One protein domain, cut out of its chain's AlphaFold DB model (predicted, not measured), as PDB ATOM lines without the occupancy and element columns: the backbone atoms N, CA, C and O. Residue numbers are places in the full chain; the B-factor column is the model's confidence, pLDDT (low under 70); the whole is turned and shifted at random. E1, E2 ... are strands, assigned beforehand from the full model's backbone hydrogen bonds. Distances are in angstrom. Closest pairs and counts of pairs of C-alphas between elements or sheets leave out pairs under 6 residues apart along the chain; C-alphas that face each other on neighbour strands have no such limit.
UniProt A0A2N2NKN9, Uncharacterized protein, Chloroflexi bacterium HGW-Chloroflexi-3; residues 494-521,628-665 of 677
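This is residues 494 to 521 and 628 to 665 of the 677 residues of an uncharacterized protein of Chloroflexi bacterium HGW-Chloroflexi-3 (UniProt A0A2N2NKN9). A long, narrow antiparallel sheet of three strands, E1, E2 and E5, has a small two-stranded hairpin, E3 and E4, over one end of one face, so the two sheets make a small, loose sandwich that is only partly face to face. The other end of the long sheet, where E2 begins and E5 ends, is not covered by the hairpin, and the link of residues 500 to 510 loops round there. The printed part has 66 residues with no named helix and five named strands, in the order E1, E2, E3, E4, E5 along the chain; the class is all strand. The larger sheet has the order E1, E2, E5 and the smaller one E3, E4, both antiparallel. The whole is loose, with a radius of gyration of the C-alphas of 14.1 A, and only just elongated, with spans of 47 by 24 by 13 A.

E1 is residues 494 to 499, 16.9 A from first to last C-alpha, and begins at C-alpha 494 at (313.762, 204.228, 229.514). E2, residues 511 to 521, is the longest strand at 31.9 A. After the cut come E3, residues 629 to 634, 16.5 A, and E4, residues 643 to 649, 18.5 A. E5, residues 655 to 664, measures 29.3 A and ends at C-alpha 664 at (305.889, 231.459, 216.836).

E1 and E2 form a hairpin, antiparallel at 163 degrees, with N 496 and O 519 within hydrogen-bond range at 2.9 A. E2, the inner strand, is antiparallel to E5 at 160 degrees, with N 516 and O 659 at 2.8 A and N 663 and O 512 at 2.8 A. E3 and E4 form the other hairpin, antiparallel at 155 degrees, with N 632 and O 646 at 2.9 A. The sheets E1 E2 E5 and E3 E4 are a sandwich, two sheets face to face, their facing parts 9.9 A centre to centre and their strands at 18 degrees. Between them, the closest C-alphas of E4 and E5 are those of Leu 645 and Phe 657, 6.5 A apart, and those of E2 and E4 are Val 520 and Ala 648, 7.5 A apart. E2 and E3 are near each other, while E1 is apart from E3 and E4.

The C-alphas farthest apart are those of Glu 508 and Val 651, at 47.7 A. Residues 522 to 627 are not printed, and C-alphas 521 and 628 are 11.9 A apart across that cut. The link from E1 to E2 is long, that from E3 to E4 short, and that from E4 to E5 tight. The mean pLDDT of the printed part is 90.5, and no printed residue is under 70.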
ATOM      1  N   GLN A 494     313.615 202.863 229.026       95.19
ATOM      2  CA  GLN A 494     313.762 204.228 229.514       95.19
ATOM      3  C   GLN A 494     313.568 205.167 228.323       95.19
ATOM      4  O   GLN A 494     314.150 204.938 227.263       95.19
ATOM      5  N   ILE A 495     312.727 206.185 228.485       94.06
ATOM      6  CA  ILE A 495     312.420 207.160 227.438       94.06
ATOM      7  C   ILE A 495     312.823 208.532 227.961       94.06
ATOM      8  O   ILE A 495     312.238 209.023 228.925       94.06
ATOM      9  N   ASP A 496     313.823 209.129 227.325       93.06
ATOM     10  CA  ASP A 496     314.328 210.458 227.641       93.06
ATOM     11  C   ASP A 496     313.996 211.405 226.489       93.06
ATOM     12  O   ASP A 496     314.315 211.129 225.330       93.06
ATOM     13  N   LYS A 497     313.371 212.540 226.804       90.38
ATOM     14  CA  LYS A 497     313.149 213.628 225.850       90.38
ATOM     15  C   LYS A 497     314.026 214.814 226.209       90.38
ATOM     16  O   LYS A 497     314.012 215.269 227.351       90.38
ATOM     17  N   SER A 498     314.726 215.355 225.222       90.50
ATOM     18  CA  SER A 498     315.441 216.622 225.332       90.50
ATOM     19  C   SER A 498     315.121 217.549 224.161       90.50
ATOM     20  O   SER A 498     314.621 217.129 223.117       90.50
ATOM     21  N   VAL A 499     315.397 218.834 224.365       92.19
ATOM     22  CA  VAL A 499     315.358 219.890 223.352       92.19
ATOM     23  C   VAL A 499     316.685 220.645 223.426       92.19
ATOM     24  O   VAL A 499     317.262 220.748 224.511       92.19
ATOM     25  N   ASP A 500     317.193 221.103 222.285       91.25
ATOM     26  CA  ASP A 500     318.462 221.832 222.175       91.25
ATOM     27  C   ASP A 500     318.462 223.161 222.939       91.25
ATOM     28  O   ASP A 500     319.402 223.433 223.683       91.25
ATOM     29  N   ASP A 501     317.378 223.925 222.830       88.12
ATOM     30  CA  ASP A 501     317.151 225.148 223.592       88.12
ATOM     31  C   ASP A 501     315.787 225.107 224.282       88.12
ATOM     32  O   ASP A 501     314.777 224.723 223.705       88.12
ATOM     33  N   THR A 502     315.712 225.549 225.534       87.00
ATOM     34  CA  THR A 502     314.423 225.674 226.242       87.00
ATOM     35  C   THR A 502     313.798 227.062 226.085       87.00
ATOM     36  O   THR A 502     312.657 227.272 226.496       87.00
ATOM     37  N   ARG A 503     314.526 228.017 225.484       86.94
ATOM     38  CA  ARG A 503     314.077 229.391 225.222       86.94
ATOM     39  C   ARG A 503     314.900 230.041 224.107       86.94
ATOM     40  O   ARG A 503     316.115 230.135 224.225       86.94
ATOM     41  N   ILE A 504     314.227 230.599 223.101       86.75
ATOM     42  CA  ILE A 504     314.836 231.394 222.023       86.75
ATOM     43  C   ILE A 504     314.123 232.753 221.950       86.75
ATOM     44  O   ILE A 504     312.895 232.814 222.005       86.75
ATOM     45  N   GLU A 505     314.880 233.847 221.838       85.69
ATOM     46  CA  GLU A 505     314.323 235.185 221.589       85.69
ATOM     47  C   GLU A 505     314.195 235.436 220.084       85.69
ATOM     48  O   GLU A 505     315.143 235.234 219.328       85.69
ATOM     49  N   ILE A 506     313.022 235.897 219.649       83.75
ATOM     50  CA  ILE A 506     312.704 236.169 218.242       83.75
ATOM     51  C   ILE A 506     312.276 237.627 218.052       83.75
ATOM     52  O   ILE A 506     311.692 238.240 218.946       83.75
ATOM     53  N   ALA A 507     312.550 238.184 216.870       82.56
ATOM     54  CA  ALA A 507     312.009 239.481 216.464       82.56
ATOM     55  C   ALA A 507     310.489 239.397 216.211       82.56
ATOM     56  O   ALA A 507     309.942 238.307 216.042       82.56
ATOM     57  N   GLU A 508     309.800 240.541 216.165       81.81
ATOM     58  CA  GLU A 508     308.361 240.595 215.869       81.81
ATOM     59  C   GLU A 508     308.045 239.910 214.524       81.81
ATOM     60  O   GLU A 508     308.646 240.226 213.498       81.81
ATOM     61  N   GLY A 509     307.133 238.929 214.546       78.62
ATOM     62  CA  GLY A 509     306.802 238.088 213.388       78.62
ATOM     63  C   GLY A 509     307.807 236.968 213.074       78.62
ATOM     64  O   GLY A 509     307.643 236.273 212.075       78.62
ATOM     65  N   GLY A 510     308.842 236.783 213.901       84.25
ATOM     66  CA  GLY A 510     309.844 235.728 213.753       84.25
ATOM     67  C   GLY A 510     309.341 234.331 214.135       84.25
ATOM     68  O   GLY A 510     308.278 234.155 214.728       84.25
ATOM     69  N   THR A 511     310.129 233.316 213.795       86.44
ATOM     70  CA  THR A 511     309.894 231.908 214.143       86.44
ATOM     71  C   THR A 511     311.165 231.344 214.771       86.44
ATOM     72  O   THR A 511     312.258 231.642 214.293       86.44
ATOM     73  N   ALA A 512     311.026 230.570 215.847       88.62
ATOM     74  CA  ALA A 512     312.116 229.834 216.479       88.62
ATOM     75  C   ALA A 512     311.984 228.345 216.158       88.62
ATOM     76  O   ALA A 512     310.901 227.778 216.308       88.62
ATOM     77  N   THR A 513     313.081 227.716 215.752       91.00
ATOM     78  CA  THR A 513     313.141 226.271 215.529       91.00
ATOM     79  C   THR A 513     313.705 225.606 216.776       91.00
ATOM     80  O   THR A 513     314.803 225.945 217.204       91.00
ATOM     81  N   PHE A 514     312.963 224.651 217.329       91.56
ATOM     82  CA  PHE A 514     313.396 223.811 218.444       91.56
ATOM     83  C   PHE A 514     313.683 222.403 217.928       91.56
ATOM     84  O   PHE A 514     312.811 221.805 217.290       91.56
ATOM     85  N   ASN A 515     314.877 221.871 218.185       92.12
ATOM     86  CA  ASN A 515     315.256 220.516 217.793       92.12
ATOM     87  C   ASN A 515     315.077 219.569 218.982       92.12
ATOM     88  O   ASN A 515     315.791 219.645 219.980       92.12
ATOM     89  N   TYR A 516     314.117 218.658 218.856       92.44
ATOM     90  CA  TYR A 516     313.795 217.663 219.866       92.44
ATOM     91  C   TYR A 516     314.488 216.340 219.572       92.44
ATOM     92  O   TYR A 516     314.592 215.908 218.421       92.44
ATOM     93  N   SER A 517     314.897 215.675 220.645       91.75
ATOM     94  CA  SER A 517     315.475 214.342 220.631       91.75
ATOM     95  C   SER A 517     314.715 213.463 221.618       91.75
ATOM     96  O   SER A 517     314.673 213.748 222.815       91.75
ATOM     97  N   VAL A 518     314.078 212.408 221.107       95.38
ATOM     98  CA  VAL A 518     313.446 211.363 221.920       95.38
ATOM     99  C   VAL A 518     314.309 210.119 221.841       95.38
ATOM    100  O   VAL A 518     314.372 209.449 220.808       95.38
ATOM    101  N   LYS A 519     314.984 209.814 222.942       94.00
ATOM    102  CA  LYS A 519     315.887 208.682 223.078       94.00
ATOM    103  C   LYS A 519     315.193 207.571 223.851       94.00
ATOM    104  O   LYS A 519     314.838 207.739 225.015       94.00
ATOM    105  N   VAL A 520     315.026 206.422 223.206       96.00
ATOM    106  CA  VAL A 520     314.544 205.199 223.853       96.00
ATOM    107  C   VAL A 520     315.712 204.249 224.075       96.00
ATOM    108  O   VAL A 520     316.435 203.894 223.145       96.00
ATOM    109  N   THR A 521     315.906 203.859 225.331       95.44
ATOM    110  CA  THR A 521     317.031 203.036 225.777       95.44
ATOM    111  C   THR A 521     316.503 201.748 226.414       95.44
ATOM    112  O   THR A 521     315.673 201.828 227.328       95.44
ATOM    113  N   LYS A 628     308.877 193.993 223.504       95.38
ATOM    114  CA  LYS A 628     310.145 193.831 222.775       95.38
ATOM    115  C   LYS A 628     310.281 194.861 221.659       95.38
ATOM    116  O   LYS A 628     311.324 195.481 221.523       95.38
ATOM    117  N   VAL A 629     309.194 195.087 220.926       95.25
ATOM    118  CA  VAL A 629     309.062 196.192 219.976       95.25
ATOM    119  C   VAL A 629     308.044 197.173 220.531       95.25
ATOM    120  O   VAL A 629     306.923 196.781 220.859       95.25
ATOM    121  N   ILE A 630     308.429 198.443 220.633       95.12
ATOM    122  CA  ILE A 630     307.540 199.532 221.047       95.12
ATOM    123  C   ILE A 630     307.307 200.502 219.893       95.12
ATOM    124  O   ILE A 630     308.163 200.683 219.028       95.12
ATOM    125  N   THR A 631     306.142 201.145 219.896       95.12
ATOM    126  CA  THR A 631     305.855 202.303 219.042       95.12
ATOM    127  C   THR A 631     306.019 203.557 219.887       95.12
ATOM    128  O   THR A 631     305.366 203.682 220.920       95.12
ATOM    129  N   VAL A 632     306.900 204.461 219.464       94.25
ATOM    130  CA  VAL A 632     307.160 205.726 220.156       94.25
ATOM    131  C   VAL A 632     306.252 206.789 219.560       94.25
ATOM    132  O   VAL A 632     306.260 207.023 218.348       94.25
ATOM    133  N   VAL A 633     305.455 207.405 220.421       92.00
ATOM    134  CA  VAL A 633     304.505 208.457 220.073       92.00
ATOM    135  C   VAL A 633     304.911 209.713 220.831       92.00
ATOM    136  O   VAL A 633     305.447 209.625 221.924       92.00
ATOM    137  N   ASP A 634     304.716 210.871 220.220       91.81
ATOM    138  CA  ASP A 634     305.038 212.169 220.796       91.81
ATOM    139  C   ASP A 634     303.922 213.139 220.442       91.81
ATOM    140  O   ASP A 634     303.468 213.174 219.297       91.81
ATOM    141  N   ASP A 635     303.464 213.934 221.402       90.12
ATOM    142  CA  ASP A 635     302.401 214.897 221.131       90.12
ATOM    143  C   ASP A 635     302.838 216.047 220.214       90.12
ATOM    144  O   ASP A 635     301.993 216.787 219.715       90.12
ATOM    145  N   LYS A 636     304.149 216.229 219.999       88.69
ATOM    146  CA  LYS A 636     304.751 217.345 219.264       88.69
ATOM    147  C   LYS A 636     304.124 218.686 219.641       88.69
ATOM    148  O   LYS A 636     303.897 219.544 218.788       88.69
ATOM    149  N   THR A 637     303.870 218.884 220.936       84.12
ATOM    150  CA  THR A 637     303.215 220.052 221.557       84.12
ATOM    151  C   THR A 637     301.725 220.234 221.239       84.12
ATOM    152  O   THR A 637     301.151 221.291 221.502       84.12
ATOM    153  N   ASN A 638     301.081 219.208 220.682       85.44
ATOM    154  CA  ASN A 638     299.646 219.133 220.444       85.44
ATOM    155  C   ASN A 638     299.058 217.864 221.095       85.44
ATOM    156  O   ASN A 638     298.870 216.845 220.425       85.44
ATOM    157  N   PRO A 639     298.689 217.929 222.388       81.94
ATOM    158  CA  PRO A 639     298.140 216.784 223.117       81.94
ATOM    159  C   PRO A 639     296.893 216.154 222.476       81.94
ATOM    160  O   PRO A 639     296.609 214.981 222.698       81.94
ATOM    161  N   GLY A 640     296.134 216.918 221.679       82.62
ATOM    162  CA  GLY A 640     294.925 216.439 221.006       82.62
ATOM    163  C   GLY A 640     295.180 215.592 219.754       82.62
ATOM    164  O   GLY A 640     294.233 215.011 219.230       82.62
ATOM    165  N   SER A 641     296.422 215.526 219.260       87.44
ATOM    166  CA  SER A 641     296.782 214.758 218.062       87.44
ATOM    167  C   SER A 641     298.228 214.239 218.121       87.44
ATOM    168  O   SER A 641     299.082 214.751 217.393       87.44
ATOM    169  N   PRO A 642     298.521 213.222 218.951       88.81
ATOM    170  CA  PRO A 642     299.861 212.654 219.040       88.81
ATOM    171  C   PRO A 642     300.330 212.002 217.736       88.81
ATOM    172  O   PRO A 642     299.553 211.351 217.035       88.81
ATOM    173  N   GLU A 643     301.616 212.145 217.430       91.06
ATOM    174  CA  GLU A 643     302.242 211.621 216.219       91.06
ATOM    175  C   GLU A 643     303.194 210.465 216.527       91.06
ATOM    176  O   GLU A 643     303.968 210.493 217.481       91.06
ATOM    177  N   THR A 644     303.188 209.444 215.673       94.62
ATOM    178  CA  THR A 644     304.161 208.351 215.753       94.62
ATOM    179  C   THR A 644     305.522 208.806 215.231       94.62
ATOM    180  O   THR A 644     305.652 209.187 214.070       94.62
ATOM    181  N   LEU A 645     306.554 208.706 216.070       92.88
ATOM    182  CA  LEU A 645     307.945 208.946 215.676       92.88
ATOM    183  C   LEU A 645     308.557 207.728 214.970       92.88
ATOM    184  O   LEU A 645     309.405 207.871 214.089       92.88
ATOM    185  N   GLY A 646     308.114 206.524 215.341       93.62
ATOM    186  CA  GLY A 646     308.498 205.258 214.723       93.62
ATOM    187  C   GLY A 646     308.478 204.104 215.721       93.62
ATOM    188  O   GLY A 646     307.945 204.225 216.823       93.62
ATOM    189  N   THR A 647     309.065 202.972 215.340       95.44
ATOM    190  CA  THR A 647     309.219 201.801 216.215       95.44
ATOM    191  C   THR A 647     310.656 201.647 216.701       95.44
ATOM    192  O   THR A 647     311.601 202.039 216.009       95.44
ATOM    193  N   ALA A 648     310.832 201.066 217.885       93.94
ATOM    194  CA  ALA A 648     312.126 200.647 218.414       93.94
ATOM    195  C   ALA A 648     312.050 199.184 218.856       93.94
ATOM    196  O   ALA A 648     311.102 198.805 219.548       93.94
ATOM    197  N   ASP A 649     313.024 198.379 218.434       95.38
ATOM    198  CA  ASP A 649     313.201 197.000 218.888       95.38
ATOM    199  C   ASP A 649     314.280 196.965 219.972       95.38
ATOM    200  O   ASP A 649     315.342 197.569 219.831       95.38
ATOM    201  N   TRP A 650     313.997 196.273 221.069       95.12
ATOM    202  CA  TRP A 650     314.856 196.196 222.245       95.12
ATOM    203  C   TRP A 650     316.217 195.588 221.912       95.12
ATOM    204  O   TRP A 650     317.217 195.950 222.532       95.12
ATOM    205  N   VAL A 651     316.276 194.693 220.917       92.94
ATOM    206  CA  VAL A 651     317.530 194.045 220.500       92.94
ATOM    207  C   VAL A 651     318.436 194.953 219.669       92.94
ATOM    208  O   VAL A 651     319.646 194.734 219.660       92.94
ATOM    209  N   ASP A 652     317.879 195.980 219.019       93.81
ATOM    210  CA  ASP A 652     318.643 196.936 218.204       93.81
ATOM    211  C   ASP A 652     319.409 197.951 219.070       93.81
ATOM    212  O   ASP A 652     320.267 198.684 218.573       93.81
ATOM    213  N   GLY A 653     319.132 197.977 220.376       91.88
ATOM    214  CA  GLY A 653     319.770 198.877 221.321       91.88
ATOM    215  C   GLY A 653     319.087 200.240 221.401       91.88
ATOM    216  O   GLY A 653     317.883 200.393 221.207       91.88
ATOM    217  N   GLU A 654     319.874 201.246 221.765       94.69
ATOM    218  CA  GLU A 654     319.408 202.623 221.880       94.69
ATOM    219  C   GLU A 654     319.000 203.198 220.519       94.69
ATOM    220  O   GLU A 654     319.743 203.105 219.539       94.69
ATOM    221  N   LYS A 655     317.849 203.875 220.479       94.94
ATOM    222  CA  LYS A 655     317.370 204.569 219.284       94.94
ATOM    223  C   LYS A 655     316.947 205.990 219.621       94.94
ATOM    224  O   LYS A 655     316.216 206.219 220.581       94.94
ATOM    225  N   THR A 656     317.393 206.940 218.805       95.06
ATOM    226  CA  THR A 656     317.039 208.355 218.943       95.06
ATOM    227  C   THR A 656     316.187 208.801 217.761       95.06
ATOM    228  O   THR A 656     316.583 208.636 216.607       95.06
ATOM    229  N   PHE A 657     315.029 209.384 218.054       94.81
ATOM    230  CA  PHE A 657     314.153 210.026 217.085       94.81
ATOM    231  C   PHE A 657     314.342 211.538 217.184       94.81
ATOM    232  O   PHE A 657     314.016 212.136 218.208       94.81
ATOM    233  N   ASN A 658     314.873 212.145 216.123       93.00
ATOM    234  CA  ASN A 658     315.065 213.590 216.045       93.00
ATOM    235  C   ASN A 658     313.988 214.216 215.160       93.00
ATOM    236  O   ASN A 658     313.687 213.696 214.084       93.00
ATOM    237  N   TYR A 659     313.449 215.348 215.587       92.75
ATOM    238  CA  TYR A 659     312.587 216.189 214.761       92.75
ATOM    239  C   TYR A 659     312.693 217.641 215.216       92.75
ATOM    240  O   TYR A 659     313.077 217.920 216.349       92.75
ATOM    241  N   SER A 660     312.332 218.569 214.339       91.00
ATOM    242  CA  SER A 660     312.256 219.986 214.672       91.00
ATOM    243  C   SER A 660     310.810 220.469 214.661       91.00
ATOM    244  O   SER A 660     309.977 219.954 213.911       91.00
ATOM    245  N   LEU A 661     310.502 221.448 215.508       90.75
ATOM    246  CA  LEU A 661     309.243 222.184 215.462       90.75
ATOM    247  C   LEU A 661     309.525 223.675 215.388       90.75
ATOM    248  O   LEU A 661     310.234 224.229 216.227       90.75
ATOM    249  N   ASP A 662     308.890 224.319 214.421       89.06
ATOM    250  CA  ASP A 662     308.883 225.765 214.291       89.06
ATOM    251  C   ASP A 662     307.772 226.355 215.164       89.06
ATOM    252  O   ASP A 662     306.600 225.974 215.066       89.06
ATOM    253  N   LYS A 663     308.150 227.276 216.051       87.69
ATOM    254  CA  LYS A 663     307.265 227.927 217.017       87.69
ATOM    255  C   LYS A 663     307.277 229.433 216.830       87.69
ATOM    256  O   LYS A 663     308.326 230.063 216.718       87.69
ATOM    257  N   MET A 664     306.083 230.011 216.826       84.31
ATOM    258  CA  MET A 664     305.889 231.459 216.836       84.31
ATOM    259  C   MET A 664     305.663 231.942 218.271       84.31
ATOM    260  O   MET A 664     305.238 231.179 219.138       84.31
ATOM    261  N   GLY A 665     305.917 233.221 218.518       81.50
ATOM    262  CA  GLY A 665     305.647 233.869 219.799       81.50
ATOM    263  C   GLY A 665     305.089 235.272 219.600       81.50
ATOM    264  O   GLY A 665     305.161 235.834 218.507       81.50
TER     265      GLY A 665